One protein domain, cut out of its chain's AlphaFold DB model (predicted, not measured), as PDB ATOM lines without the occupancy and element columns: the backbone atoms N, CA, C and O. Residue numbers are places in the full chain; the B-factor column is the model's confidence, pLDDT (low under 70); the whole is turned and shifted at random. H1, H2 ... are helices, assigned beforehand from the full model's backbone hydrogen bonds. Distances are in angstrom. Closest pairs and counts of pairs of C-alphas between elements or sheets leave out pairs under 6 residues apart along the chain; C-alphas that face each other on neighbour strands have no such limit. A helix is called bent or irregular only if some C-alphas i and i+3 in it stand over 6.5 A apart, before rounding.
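This is residues 5 to 104 of the 197 residues of an uncharacterized protein of Clostridium sp. (UniProt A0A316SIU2). A rod: the long helix arm H2b has H4 packed along its first part and arm H2a turned off at one end. The chain then folds back through H3 to H4. The all-helix printed part, 100 residues with named helices H1 to H5, is loose: radius of gyration of the C-alphas 17.3 A, spans 57 by 23 by 19 A.

H2, residues 19 to 61, is one helix by its hydrogen bonds but bent: C-alphas 28 and 31 are 7.7 A apart. Arms H2a, residues 19 to 28, and H2b, residues 31 to 61, stand at 68 degrees, only just a steep tilt. H4, residues 82 to 98, touches H2b's residues 31 to 43 alone, the same way at a shallow tilt of 22 degrees; closest C-alphas Ala 32 and Ile 86, 5.1 A. H2b has 26 of 27 O i to N i+4 pairs within hydrogen-bond range.

H2b, 44.4 A long, runs from C-alpha 31 (-12.139, 129.532, -9.731) to C-alpha 61 (-55.360, 138.805, -13.563).

The printed part has no cut; no printed residue is under 70.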
ATOM      1  N   LYS A   5     -20.883 121.242  -6.559       86.12
ATOM      2  CA  LYS A   5     -20.342 119.903  -6.319       86.12
ATOM      3  C   LYS A   5     -21.234 118.818  -6.923       86.12
ATOM      4  O   LYS A   5     -20.711 117.864  -7.500       86.12
ATOM      5  N   THR A   6     -22.545 118.979  -6.824       87.69
ATOM      6  CA  THR A   6     -23.556 118.114  -7.437       87.69
ATOM      7  C   THR A   6     -23.462 118.197  -8.956       87.69
ATOM      8  O   THR A   6     -23.413 117.169  -9.628       87.69
ATOM      9  N   ILE A   7     -23.293 119.400  -9.513       89.62
ATOM     10  CA  ILE A   7     -23.089 119.588 -10.958       89.62
ATOM     11  C   ILE A   7     -21.792 118.910 -11.424       89.62
ATOM     12  O   ILE A   7     -21.789 118.220 -12.446       89.62
ATOM     13  N   ALA A   8     -20.694 119.043 -10.677       88.12
ATOM     14  CA  ALA A   8     -19.442 118.359 -10.995       88.12
ATOM     15  C   ALA A   8     -19.607 116.826 -10.967       88.12
ATOM     16  O   ALA A   8     -19.132 116.131 -11.868       88.12
ATOM     17  N   GLN A   9     -20.329 116.289  -9.982       89.00
ATOM     18  CA  GLN A   9     -20.638 114.858  -9.905       89.00
ATOM     19  C   GLN A   9     -21.508 114.378 -11.073       89.00
ATOM     20  O   GLN A   9     -21.217 113.323 -11.638       89.00
ATOM     21  N   ASN A  10     -22.508 115.164 -11.482       90.56
ATOM     22  CA  ASN A  10     -23.348 114.883 -12.654       90.56
ATOM     23  C   ASN A  10     -22.536 114.861 -13.959       90.56
ATOM     24  O   ASN A  10     -22.878 114.143 -14.895       90.56
ATOM     25  N   ASN A  11     -21.414 115.581 -13.994       91.50
ATOM     26  CA  ASN A  11     -20.429 115.539 -15.073       91.50
ATOM     27  C   ASN A  11     -19.407 114.390 -14.940       91.50
ATOM     28  O   ASN A  11     -18.412 114.339 -15.657       91.50
ATOM     29  N   GLY A  12     -19.610 113.456 -14.007       90.00
ATOM     30  CA  GLY A  12     -18.716 112.316 -13.792       90.00
ATOM     31  C   GLY A  12     -17.394 112.670 -13.102       90.00
ATOM     32  O   GLY A  12     -16.499 111.823 -13.004       90.00
ATOM     33  N   ILE A  13     -17.251 113.893 -12.584       89.75
ATOM     34  CA  ILE A  13     -16.036 114.337 -11.902       89.75
ATOM     35  C   ILE A  13     -16.034 113.779 -10.478       89.75
ATOM     36  O   ILE A  13     -16.825 114.159  -9.614       89.75
ATOM     37  N   ARG A  14     -15.102 112.861 -10.214       84.38
ATOM     38  CA  ARG A  14     -14.963 112.225  -8.901       84.38
ATOM     39  C   ARG A  14     -14.225 113.136  -7.927       84.38
ATOM     40  O   ARG A  14     -13.053 113.454  -8.127       84.38
ATOM     41  N   VAL A  15     -14.893 113.489  -6.833       79.12
ATOM     42  CA  VAL A  15     -14.274 114.194  -5.705       79.12
ATOM     43  C   VAL A  15     -13.446 113.191  -4.885       79.12
ATOM     44  O   VAL A  15     -14.009 112.203  -4.407       79.12
ATOM     45  N   PRO A  16     -12.131 113.407  -4.691       84.31
ATOM     46  CA  PRO A  16     -11.295 112.487  -3.924       84.31
ATOM     47  C   PRO A  16     -11.767 112.324  -2.471       84.31
ATOM     48  O   PRO A  16     -12.213 113.279  -1.833       84.31
ATOM     49  N   HIS A  17     -11.617 111.124  -1.907       83.38
ATOM     50  CA  HIS A  17     -12.032 110.843  -0.524       83.38
ATOM     51  C   HIS A  17     -10.953 111.192   0.519       83.38
ATOM     52  O   HIS A  17     -11.286 111.539   1.653       83.38
ATOM     53  N   THR A  18      -9.672 111.163   0.134       89.69
ATOM     54  CA  THR A  18      -8.519 111.482   0.999       89.69
ATOM     55  C   THR A  18      -8.417 112.977   1.305       89.69
ATOM     56  O   THR A  18      -8.683 113.790   0.420       89.69
ATOM     57  N   LEU A  19      -7.921 113.343   2.492       85.00
ATOM     58  CA  LEU A  19      -7.736 114.741   2.907       85.00
ATOM     59  C   LEU A  19      -6.907 115.562   1.900       85.00
ATOM     60  O   LEU A  19      -7.387 116.570   1.388       85.00
ATOM     61  N   PHE A  20      -5.702 115.102   1.547       87.56
ATOM     62  CA  PHE A  20      -4.840 115.797   0.580       87.56
ATOM     63  C   PHE A  20      -5.449 115.860  -0.825       87.56
ATOM     64  O   PHE A  20      -5.348 116.886  -1.496       87.56
ATOM     65  N   GLY A  21      -6.144 114.800  -1.251       84.00
ATOM     66  CA  GLY A  21      -6.876 114.788  -2.517       84.00
ATOM     67  C   GLY A  21      -8.000 115.826  -2.563       84.00
ATOM     68  O   GLY A  21      -8.149 116.506  -3.575       84.00
ATOM     69  N   LYS A  22      -8.747 116.012  -1.466       85.94
ATOM     70  CA  LYS A  22      -9.773 117.066  -1.357       85.94
ATOM     71  C   LYS A  22      -9.158 118.460  -1.438       85.94
ATOM     72  O   LYS A  22      -9.670 119.299  -2.167       85.94
ATOM     73  N   ILE A  23      -8.035 118.695  -0.754       86.12
ATOM     74  CA  ILE A  23      -7.329 119.987  -0.801       86.12
ATOM     75  C   ILE A  23      -6.883 120.307  -2.233       86.12
ATOM     76  O   ILE A  23      -7.142 121.403  -2.728       86.12
ATOM     77  N   ALA A  24      -6.245 119.353  -2.917       85.81
ATOM     78  CA  ALA A  24      -5.793 119.533  -4.295       85.81
ATOM     79  C   ALA A  24      -6.965 119.736  -5.270       85.81
ATOM     80  O   ALA A  24      -6.886 120.588  -6.155       85.81
ATOM     81  N   PHE A  25      -8.060 118.990  -5.085       87.38
ATOM     82  CA  PHE A  25      -9.288 119.153  -5.857       87.38
ATOM     83  C   PHE A  25      -9.867 120.559  -5.682       87.38
ATOM     84  O   PHE A  25     -10.010 121.275  -6.668       87.38
ATOM     85  N   ASN A  26     -10.107 120.992  -4.444       87.12
ATOM     86  CA  ASN A  26     -10.680 122.307  -4.165       87.12
ATOM     87  C   ASN A  26      -9.807 123.424  -4.746       87.12
ATOM     88  O   ASN A  26     -10.314 124.313  -5.413       87.12
ATOM     89  N   ARG A  27      -8.475 123.341  -4.609       90.06
ATOM     90  CA  ARG A  27      -7.561 124.319  -5.230       90.06
ATOM     91  C   ARG A  27      -7.687 124.374  -6.752       90.06
ATOM     92  O   ARG A  27      -7.610 125.453  -7.331       90.06
ATOM     93  N   ARG A  28      -7.851 123.217  -7.397       91.56
ATOM     94  CA  ARG A  28      -7.990 123.108  -8.855       91.56
ATOM     95  C   ARG A  28      -9.322 123.675  -9.354       91.56
ATOM     96  O   ARG A  28      -9.356 124.220 -10.454       91.56
ATOM     97  N   TRP A  29     -10.388 123.537  -8.570       94.50
ATOM     98  CA  TRP A  29     -11.747 123.932  -8.948       94.50
ATOM     99  C   TRP A  29     -12.198 125.280  -8.373       94.50
ATOM    100  O   TRP A  29     -13.207 125.797  -8.833       94.50
ATOM    101  N   ALA A  30     -11.426 125.885  -7.467       93.75
ATOM    102  CA  ALA A  30     -11.789 127.107  -6.744       93.75
ATOM    103  C   ALA A  30     -12.324 128.229  -7.647       93.75
ATOM    104  O   ALA A  30     -13.351 128.817  -7.343       93.75
ATOM    105  N   LYS A  31     -11.682 128.489  -8.793       95.94
ATOM    106  CA  LYS A  31     -12.139 129.532  -9.731       95.94
ATOM    107  C   LYS A  31     -13.462 129.197 -10.426       95.94
ATOM    108  O   LYS A  31     -14.219 130.097 -10.761       95.94
ATOM    109  N   ALA A  32     -13.716 127.918 -10.692       95.88
ATOM    110  CA  ALA A  32     -14.978 127.480 -11.280       95.88
ATOM    111  C   ALA A  32     -16.112 127.546 -10.249       95.88
ATOM    112  O   ALA A  32     -17.211 127.964 -10.586       95.88
ATOM    113  N   GLU A  33     -15.821 127.191  -8.997       94.88
ATOM    114  CA  GLU A  33     -16.749 127.323  -7.873       94.88
ATOM    115  C   GLU A  33     -17.077 128.797  -7.583       94.88
ATOM    116  O   GLU A  33     -18.243 129.144  -7.434       94.88
ATOM    117  N   GLU A  34     -16.076 129.681  -7.608       95.75
ATOM    118  CA  GLU A  34     -16.258 131.134  -7.492       95.75
ATOM    119  C   GLU A  34     -17.126 131.695  -8.630       95.75
ATOM    120  O   GLU A  34     -18.093 132.410  -8.376       95.75
ATOM    121  N   ALA A  35     -16.837 131.325  -9.884       96.38
ATOM    122  CA  ALA A  35     -17.661 131.727 -11.024       96.38
ATOM    123  C   ALA A  35     -19.108 131.225 -10.889       96.38
ATOM    124  O   ALA A  35     -20.051 131.943 -11.217       96.38
ATOM    125  N   PHE A  36     -19.293 130.000 -10.386       96.38
ATOM    126  CA  PHE A  36     -20.619 129.437 -10.157       96.38
ATOM    127  C   PHE A  36     -21.383 130.188  -9.064       96.38
ATOM    128  O   PHE A  36     -22.561 130.470  -9.252       96.38
ATOM    129  N   ALA A  37     -20.724 130.557  -7.963       95.88
ATOM    130  CA  ALA A  37     -21.345 131.332  -6.890       95.88
ATOM    131  C   ALA A  37     -21.835 132.705  -7.386       95.88
ATOM    132  O   ALA A  37     -22.960 133.101  -7.091       95.88
ATOM    133  N   ILE A  38     -21.036 133.393  -8.211       96.19
ATOM    134  CA  ILE A  38     -21.435 134.659  -8.851       96.19
ATOM    135  C   ILE A  38     -22.647 134.444  -9.770       96.19
ATOM    136  O   ILE A  38     -23.592 135.235  -9.764       96.19
ATOM    137  N   PHE A  39     -22.636 133.367 -10.561       96.56
ATOM    138  CA  PHE A  39     -23.768 133.012 -11.413       96.56
ATOM    139  C   PHE A  39     -25.038 132.727 -10.597       96.56
ATOM    140  O   PHE A  39     -26.114 133.192 -10.969       96.56
ATOM    141  N   GLU A  40     -24.930 131.977  -9.501       95.88
ATOM    142  CA  GLU A  40     -26.052 131.624  -8.630       95.88
ATOM    143  C   GLU A  40     -26.663 132.867  -7.975       95.88
ATOM    144  O   GLU A  40     -27.878 133.055  -8.035       95.88
ATOM    145  N   GLU A  41     -25.834 133.762  -7.435       96.38
ATOM    146  CA  GLU A  41     -26.289 135.043  -6.887       96.38
ATOM    147  C   GLU A  41     -27.045 135.852  -7.949       96.38
ATOM    148  O   GLU A  41     -28.155 136.342  -7.709       96.38
ATOM    149  N   ARG A  42     -26.493 135.924  -9.166       96.19
ATOM    150  CA  ARG A  42     -27.145 136.602 -10.285       96.19
ATOM    151  C   ARG A  42     -28.464 135.933 -10.666       96.19
ATOM    152  O   ARG A  42     -29.435 136.630 -10.948       96.19
ATOM    153  N   PHE A  43     -28.534 134.606 -10.668       96.31
ATOM    154  CA  PHE A  43     -29.760 133.864 -10.955       96.31
ATOM    155  C   PHE A  43     -30.856 134.167  -9.929       96.31
ATOM    156  O   PHE A  43     -31.979 134.486 -10.316       96.31
ATOM    157  N   LEU A  44     -30.524 134.137  -8.636       95.88
ATOM    158  CA  LEU A  44     -31.456 134.455  -7.550       95.88
ATOM    159  C   LEU A  44     -31.945 135.905  -7.621       95.88
ATOM    160  O   LEU A  44     -33.129 136.175  -7.411       95.88
ATOM    161  N   GLN A  45     -31.065 136.839  -7.985       97.00
ATOM    162  CA  GLN A  45     -31.461 138.223  -8.232       97.00
ATOM    163  C   GLN A  45     -32.512 138.308  -9.348       97.00
ATOM    164  O   GLN A  45     -33.542 138.959  -9.183       97.00
ATOM    165  N   ARG A  46     -32.286 137.616 -10.469       97.38
ATOM    166  CA  ARG A  46     -33.209 137.603 -11.614       97.38
ATOM    167  C   ARG A  46     -34.537 136.928 -11.286       97.38
ATOM    168  O   ARG A  46     -35.581 137.392 -11.736       97.38
ATOM    169  N   GLU A  47     -34.507 135.882 -10.469       97.56
ATOM    170  CA  GLU A  47     -35.708 135.243  -9.939       97.56
ATOM    171  C   GLU A  47     -36.518 136.199  -9.054       97.56
ATOM    172  O   GLU A  47     -37.732 136.296  -9.214       97.56
ATOM    173  N   SER A  48     -35.861 136.960  -8.176       97.56
ATOM    174  CA  SER A  48     -36.508 137.976  -7.335       97.56
ATOM    175  C   SER A  48     -37.129 139.118  -8.157       97.56
ATOM    176  O   SER A  48     -38.279 139.507  -7.931       97.56
ATOM    177  N   GLU A  49     -36.409 139.606  -9.173       97.50
ATOM    178  CA  GLU A  49     -36.925 140.600 -10.123       97.50
ATOM    179  C   GLU A  49     -38.166 140.071 -10.859       97.50
ATOM    180  O   GLU A  49     -39.180 140.766 -10.956       97.50
ATOM    181  N   TRP A  50     -38.119 138.821 -11.337       98.06
ATOM    182  CA  TRP A  50     -39.276 138.187 -11.962       98.06
ATOM    183  C   TRP A  50     -40.435 138.014 -10.984       98.06
ATOM    184  O   TRP A  50     -41.570 138.268 -11.367       98.06
ATOM    185  N   ASN A  51     -40.179 137.632  -9.732       97.69
ATOM    186  CA  ASN A  51     -41.228 137.484  -8.725       97.69
ATOM    187  C   ASN A  51     -41.974 138.799  -8.482       97.69
ATOM    188  O   ASN A  51     -43.200 138.788  -8.467       97.69
ATOM    189  N   SER A  52     -41.264 139.926  -8.422       96.69
ATOM    190  CA  SER A  52     -41.894 141.253  -8.331       96.69
ATOM    191  C   SER A  52     -42.800 141.543  -9.538       96.69
ATOM    192  O   SER A  52     -43.926 142.014  -9.397       96.69
ATOM    193  N   CYS A  53     -42.335 141.234 -10.754       96.31
ATOM    194  CA  CYS A  53     -43.142 141.370 -11.970       96.31
ATOM    195  C   CYS A  53     -44.358 140.429 -11.970       96.31
ATOM    196  O   CYS A  53     -45.452 140.812 -12.385       96.31
ATOM    197  N   ARG A  54     -44.157 139.196 -11.509       97.00
ATOM    198  CA  ARG A  54     -45.157 138.137 -11.439       97.00
ATOM    199  C   ARG A  54     -46.277 138.495 -10.472       97.00
ATOM    200  O   ARG A  54     -47.429 138.317 -10.835       97.00
ATOM    201  N   GLU A  55     -45.963 139.061  -9.310       97.19
ATOM    202  CA  GLU A  55     -46.964 139.529  -8.342       97.19
ATOM    203  C   GLU A  55     -47.918 140.562  -8.954       97.19
ATOM    204  O   GLU A  55     -49.129 140.473  -8.759       97.19
ATOM    205  N   ASN A  56     -47.411 141.494  -9.770       95.19
ATOM    206  CA  ASN A  56     -48.267 142.447 -10.482       95.19
ATOM    207  C   ASN A  56     -49.216 141.739 -11.460       95.19
ATOM    208  O   ASN A  56     -50.413 142.013 -11.455       95.19
ATOM    209  N   LEU A  57     -48.714 140.774 -12.241       96.44
ATOM    210  CA  LEU A  57     -49.559 139.968 -13.131       96.44
ATOM    211  C   LEU A  57     -50.612 139.173 -12.348       96.44
ATOM    212  O   LEU A  57     -51.769 139.094 -12.756       96.44
ATOM    213  N   GLU A  58     -50.228 138.575 -11.224       97.06
ATOM    214  CA  GLU A  58     -51.135 137.803 -10.376       97.06
ATOM    215  C   GLU A  58     -52.237 138.691  -9.785       97.06
ATOM    216  O   GLU A  58     -53.403 138.292  -9.799       97.06
ATOM    217  N   ASN A  59     -51.902 139.913  -9.364       95.25
ATOM    218  CA  ASN A  59     -52.862 140.907  -8.883       95.25
ATOM    219  C   ASN A  59     -53.806 141.395  -9.991       95.25
ATOM    220  O   ASN A  59     -55.010 141.471  -9.776       95.25
ATOM    221  N   ASP A  60     -53.287 141.678 -11.186       94.25
ATOM    222  CA  ASP A  60     -54.072 142.187 -12.316       94.25
ATOM    223  C   ASP A  60     -55.041 141.143 -12.887       94.25
ATOM    224  O   ASP A  60     -56.153 141.450 -13.333       94.25
ATOM    225  N   TRP A  61     -54.622 139.879 -12.899       95.38
ATOM    226  CA  TRP A  61     -55.360 138.805 -13.563       95.38
ATOM    227  C   TRP A  61     -56.026 137.825 -12.595       95.38
ATOM    228  O   TRP A  61     -56.839 137.007 -13.033       95.38
ATOM    229  N   GLY A  62     -55.719 137.900 -11.298       93.94
ATOM    230  CA  GLY A  62     -56.301 137.064 -10.245       93.94
ATOM    231  C   GLY A  62     -56.044 135.572 -10.431       93.94
ATOM    232  O   GLY A  62     -56.928 134.751 -10.183       93.94
ATOM    233  N   ARG A  63     -54.868 135.213 -10.953       93.38
ATOM    234  CA  ARG A  63     -54.470 133.829 -11.237       93.38
ATOM    235  C   ARG A  63     -52.952 133.688 -11.125       93.38
ATOM    236  O   ARG A  63     -52.276 134.673 -11.398       93.38
ATOM    237  N   PRO A  64     -52.420 132.493 -10.822       95.81
ATOM    238  CA  PRO A  64     -50.978 132.279 -10.758       95.81
ATOM    239  C   PRO A  64     -50.316 132.416 -12.133       95.81
ATOM    240  O   PRO A  64     -50.914 132.073 -13.162       95.81
ATOM    241  N   PHE A  65     -49.062 132.863 -12.132       97.31
ATOM    242  CA  PHE A  65     -48.197 132.915 -13.314       97.31
ATOM    243  C   PHE A  65     -46.938 132.056 -13.123       97.31
ATOM    244  O   PHE A  65     -46.588 131.730 -11.985       97.31
ATOM    245  N   PRO A  66     -46.256 131.666 -14.218       97.31
ATOM    246  CA  PRO A  66     -45.121 130.756 -14.135       97.31
ATOM    247  C   PRO A  66     -43.968 131.336 -13.304       97.31
ATOM    248  O   PRO A  66     -43.662 132.530 -13.382       97.31
ATOM    249  N   ALA A  67     -43.299 130.485 -12.530       96.31
ATOM    250  CA  ALA A  67     -42.092 130.849 -11.794       96.31
ATOM    251  C   ALA A  67     -40.923 131.168 -12.744       96.31
ATOM    252  O   ALA A  67     -40.954 130.848 -13.937       96.31
ATOM    253  N   PHE A  68     -39.841 131.760 -12.224       96.69
ATOM    254  CA  PHE A  68     -38.694 132.130 -13.062       96.69
ATOM    255  C   PHE A  68     -38.075 130.917 -13.773       96.69
ATOM    256  O   PHE A  68     -37.782 130.975 -14.962       96.69
ATOM    257  N   SER A  69     -37.977 129.776 -13.086       93.06
ATOM    258  CA  SER A  69     -37.499 128.504 -13.652       93.06
ATOM    259  C   SER A  69     -38.415 127.906 -14.736       93.06
ATOM    260  O   SER A  69     -38.034 126.969 -15.451       93.06
ATOM    261  N   GLU A  70     -39.636 128.421 -14.885       94.56
ATOM    262  CA  GLU A  70     -40.573 128.027 -15.933       94.56
ATOM    263  C   GLU A  70     -40.417 128.867 -17.198       94.56
ATOM    264  O   GLU A  70     -40.479 128.304 -18.291       94.56
ATOM    265  N   VAL A  71     -40.135 130.164 -17.054       95.56
ATOM    266  CA  VAL A  71     -39.916 131.089 -18.181       95.56
ATOM    267  C   VAL A  71     -38.460 131.122 -18.650       95.56
ATOM    268  O   VAL A  71     -38.184 131.268 -19.838       95.56
ATOM    269  N   PHE A  72     -37.514 130.914 -17.736       95.75
ATOM    270  CA  PHE A  72     -36.092 130.816 -18.022       95.75
ATOM    271  C   PHE A  72     -35.608 129.381 -17.809       95.75
ATOM    272  O   PHE A  72     -35.417 128.901 -16.689       95.75
ATOM    273  N   LYS A  73     -35.380 128.675 -18.918       91.19
ATOM    274  CA  LYS A  73     -34.861 127.304 -18.906       91.19
ATOM    275  C   LYS A  73     -33.340 127.310 -18.949       91.19
ATOM    276  O   LYS A  73     -32.737 127.328 -20.024       91.19
ATOM    277  N   LEU A  74     -32.729 127.258 -17.767       89.44
ATOM    278  CA  LEU A  74     -31.295 127.034 -17.651       89.44
ATOM    279  C   LEU A  74     -30.937 125.676 -18.270       89.44
ATOM    280  O   LEU A  74     -31.488 124.639 -17.902       89.44
ATOM    281  N   ARG A  75     -30.003 125.688 -19.220       88.56
ATOM    282  CA  ARG A  75     -29.466 124.453 -19.792       88.56
ATOM    283  C   ARG A  75     -28.544 123.775 -18.777       88.56
ATOM    284  O   ARG A  75     -27.806 124.484 -18.092       88.56
ATOM    285  N   PRO A  76     -28.528 122.434 -18.709       89.88
ATOM    286  CA  PRO A  76     -27.544 121.725 -17.902       89.88
ATOM    287  C   PRO A  76     -26.118 122.158 -18.268       89.88
ATOM    288  O   PRO A  76     -25.792 122.308 -19.449       89.88
ATOM    289  N   LEU A  77     -25.282 122.367 -17.250       92.88
ATOM    290  CA  LEU A  77     -23.879 122.726 -17.431       92.88
ATOM    291  C   LEU A  77     -23.060 121.456 -17.665       92.88
ATOM    292  O   LEU A  77     -23.002 120.588 -16.792       92.88
ATOM    293  N   TYR A  78     -22.414 121.374 -18.827       92.31
ATOM    294  CA  TYR A  78     -21.554 120.252 -19.196       92.31
ATOM    295  C   TYR A  78     -20.086 120.678 -19.236       92.31
ATOM    296  O   TYR A  78     -19.748 121.644 -19.919       92.31
ATOM    297  N   PHE A  79     -19.222 119.968 -18.511       95.56
ATOM    298  CA  PHE A  79     -17.784 120.236 -18.446       95.56
ATOM    299  C   PHE A  79     -16.998 119.045 -17.887       95.56
ATOM    300  O   PHE A  79     -17.448 118.370 -16.970       95.56
ATOM    301  N   ASN A  80     -15.768 118.839 -18.364       94.25
ATOM    302  CA  ASN A  80     -14.855 117.800 -17.864       94.25
ATOM    303  C   ASN A  80     -13.593 118.373 -17.201       94.25
ATOM    304  O   ASN A  80     -12.779 117.642 -16.629       94.25
ATOM    305  N   SER A  81     -13.403 119.690 -17.277       94.44
ATOM    306  CA  SER A  81     -12.240 120.386 -16.735       94.44
ATOM    307  C   SER A  81     -12.636 121.714 -16.075       94.44
ATOM    308  O   SER A  81     -13.679 122.274 -16.409       94.44
ATOM    309  N   PRO A  82     -11.811 122.265 -15.160       95.25
ATOM    310  CA  PRO A  82     -12.094 123.568 -14.551       95.25
ATOM    311  C   PRO A  82     -12.235 124.701 -15.575       95.25
ATOM    312  O   PRO A  82     -13.070 125.582 -15.403       95.25
ATOM    313  N   ALA A  83     -11.441 124.673 -16.649       96.12
ATOM    314  CA  ALA A  83     -11.511 125.677 -17.708       96.12
ATOM    315  C   ALA A  83     -12.829 125.580 -18.496       96.12
ATOM    316  O   ALA A  83     -13.458 126.602 -18.763       96.12
ATOM    317  N   GLU A  84     -13.277 124.360 -18.813       97.44
ATOM    318  CA  GLU A  84     -14.585 124.131 -19.434       97.44
ATOM    319  C   GLU A  84     -15.732 124.558 -18.520       97.44
ATOM    320  O   GLU A  84     -16.677 125.173 -19.000       97.44
ATOM    321  N   ALA A  85     -15.636 124.299 -17.213       96.75
ATOM    322  CA  ALA A  85     -16.653 124.717 -16.254       96.75
ATOM    323  C   ALA A  85     -16.808 126.237 -16.229       96.75
ATOM    324  O   ALA A  85     -17.918 126.734 -16.380       96.75
ATOM    325  N   ILE A  86     -15.698 126.975 -16.127       97.31
ATOM    326  CA  ILE A  86     -15.710 128.444 -16.186       97.31
ATOM    327  C   ILE A  86     -16.330 128.923 -17.506       97.31
ATOM    328  O   ILE A  86     -17.172 129.815 -17.503       97.31
ATOM    329  N   CYS A  87     -15.962 128.313 -18.635       96.81
ATOM    330  CA  CYS A  87     -16.526 128.661 -19.940       96.81
ATOM    331  C   CYS A  87     -18.047 128.414 -20.005       96.81
ATOM    332  O   CYS A  87     -18.804 129.281 -20.453       96.81
ATOM    333  N   ALA A  88     -18.506 127.257 -19.518       97.00
ATOM    334  CA  ALA A  88     -19.918 126.885 -19.483       97.00
ATOM    335  C   ALA A  88     -20.732 127.817 -18.572       97.00
ATOM    336  O   ALA A  88     -21.802 128.275 -18.971       97.00
ATOM    337  N   ILE A  89     -20.202 128.144 -17.389       97.44
ATOM    338  CA  ILE A  89     -20.816 129.075 -16.435       97.44
ATOM    339  C   ILE A  89     -20.918 130.474 -17.045       97.44
ATOM    340  O   ILE A  89     -22.004 131.043 -17.073       97.44
ATOM    341  N   ASN A  90     -19.833 130.999 -17.620       96.00
ATOM    342  CA  ASN A  90     -19.842 132.317 -18.259       96.00
ATOM    343  C   ASN A  90     -20.846 132.378 -19.418       96.00
ATOM    344  O   ASN A  90     -21.563 133.363 -19.575       96.00
ATOM    345  N   THR A  91     -20.943 131.309 -20.210       96.06
ATOM    346  CA  THR A  91     -21.933 131.212 -21.292       96.06
ATOM    347  C   THR A  91     -23.359 131.223 -20.737       96.06
ATOM    348  O   THR A  91     -24.213 131.947 -21.250       96.06
ATOM    349  N   ALA A  92     -23.628 130.459 -19.676       96.56
ATOM    350  CA  ALA A  92     -24.929 130.464 -19.012       96.56
ATOM    351  C   ALA A  92     -25.267 131.841 -18.422       96.56
ATOM    352  O   ALA A  92     -26.405 132.293 -18.547       96.56
ATOM    353  N   GLN A  93     -24.278 132.534 -17.854       96.38
ATOM    354  CA  GLN A  93     -24.431 133.892 -17.341       96.38
ATOM    355  C   GLN A  93     -24.792 134.881 -18.450       96.38
ATOM    356  O   GLN A  93     -25.760 135.619 -18.310       96.38
ATOM    357  N   MET A  94     -24.101 134.838 -19.594       95.56
ATOM    358  CA  MET A  94     -24.442 135.675 -20.750       95.56
ATOM    359  C   MET A  94     -25.883 135.445 -21.221       95.56
ATOM    360  O   MET A  94     -26.591 136.396 -21.548       95.56
ATOM    361  N   VAL A  95     -26.339 134.187 -21.235       96.38
ATOM    362  CA  VAL A  95     -27.726 133.852 -21.584       96.38
ATOM    363  C   VAL A  95     -28.699 134.438 -20.559       96.38
ATOM    364  O   VAL A  95     -29.675 135.074 -20.958       96.38
ATOM    365  N   LEU A  96     -28.419 134.282 -19.263       96.94
ATOM    366  CA  LEU A  96     -29.226 134.843 -18.178       96.94
ATOM    367  C   LEU A  96     -29.331 136.375 -18.262       96.94
ATOM    368  O   LEU A  96     -30.430 136.923 -18.153       96.94
ATOM    369  N   ASP A  97     -28.214 137.059 -18.503       95.31
ATOM    370  CA  ASP A  97     -28.162 138.519 -18.617       95.31
ATOM    371  C   ASP A  97     -28.841 139.031 -19.896       95.31
ATOM    372  O   ASP A  97     -29.424 140.114 -19.902       95.31
ATOM    373  N   SER A  98     -28.829 138.239 -20.972       95.69
ATOM    374  CA  SER A  98     -29.538 138.566 -22.216       95.69
ATOM    375  C   SER A  98     -31.054 138.335 -22.146       95.69
ATOM    376  O   SER A  98     -31.799 138.849 -22.988       95.69
ATOM    377  N   PHE A  99     -31.533 137.564 -21.161       96.50
ATOM    378  CA  PHE A  99     -32.956 137.295 -20.992       96.50
ATOM    379  C   PHE A  99     -33.700 138.590 -20.654       96.50
ATOM    380  O   PHE A  99     -33.300 139.347 -19.773       96.50
ATOM    381  N   SER A 100     -34.812 138.868 -21.333       97.00
ATOM    382  CA  SER A 100     -35.564 140.105 -21.119       97.00
ATOM    383  C   SER A 100     -36.825 139.837 -20.305       97.00
ATOM    384  O   SER A 100     -37.839 139.428 -20.865       97.00
ATOM    385  N   LEU A 101     -36.786 140.147 -19.002       96.56
ATOM    386  CA  LEU A 101     -37.973 140.078 -18.133       96.56
ATOM    387  C   LEU A 101     -39.117 140.938 -18.666       96.56
ATOM    388  O   LEU A 101     -40.268 140.538 -18.579       96.56
ATOM    389  N   LYS A 102     -38.803 142.092 -19.268       96.25
ATOM    390  CA  LYS A 102     -39.807 142.963 -19.883       96.25
ATOM    391  C   LYS A 102     -40.559 142.254 -21.011       96.25
ATOM    392  O   LYS A 102     -41.782 142.254 -21.013       96.25
ATOM    393  N   LYS A 103     -39.837 141.641 -21.956       96.88
ATOM    394  CA  LYS A 103     -40.475 140.913 -23.066       96.88
ATOM    395  C   LYS A 103     -41.277 139.717 -22.565       96.88
ATOM    396  O   LYS A 103     -42.349 139.445 -23.096       96.88
ATOM    397  N   GLU A 104     -40.766 139.021 -21.554       97.19
ATOM    398  CA  GLU A 104     -41.477 137.898 -20.945       97.19
ATOM    399  C   GLU A 104     -42.760 138.359 -20.246       97.19
ATOM    400  O   GLU A 104     -43.819 137.782 -20.469       97.19
TER     401      GLU A 104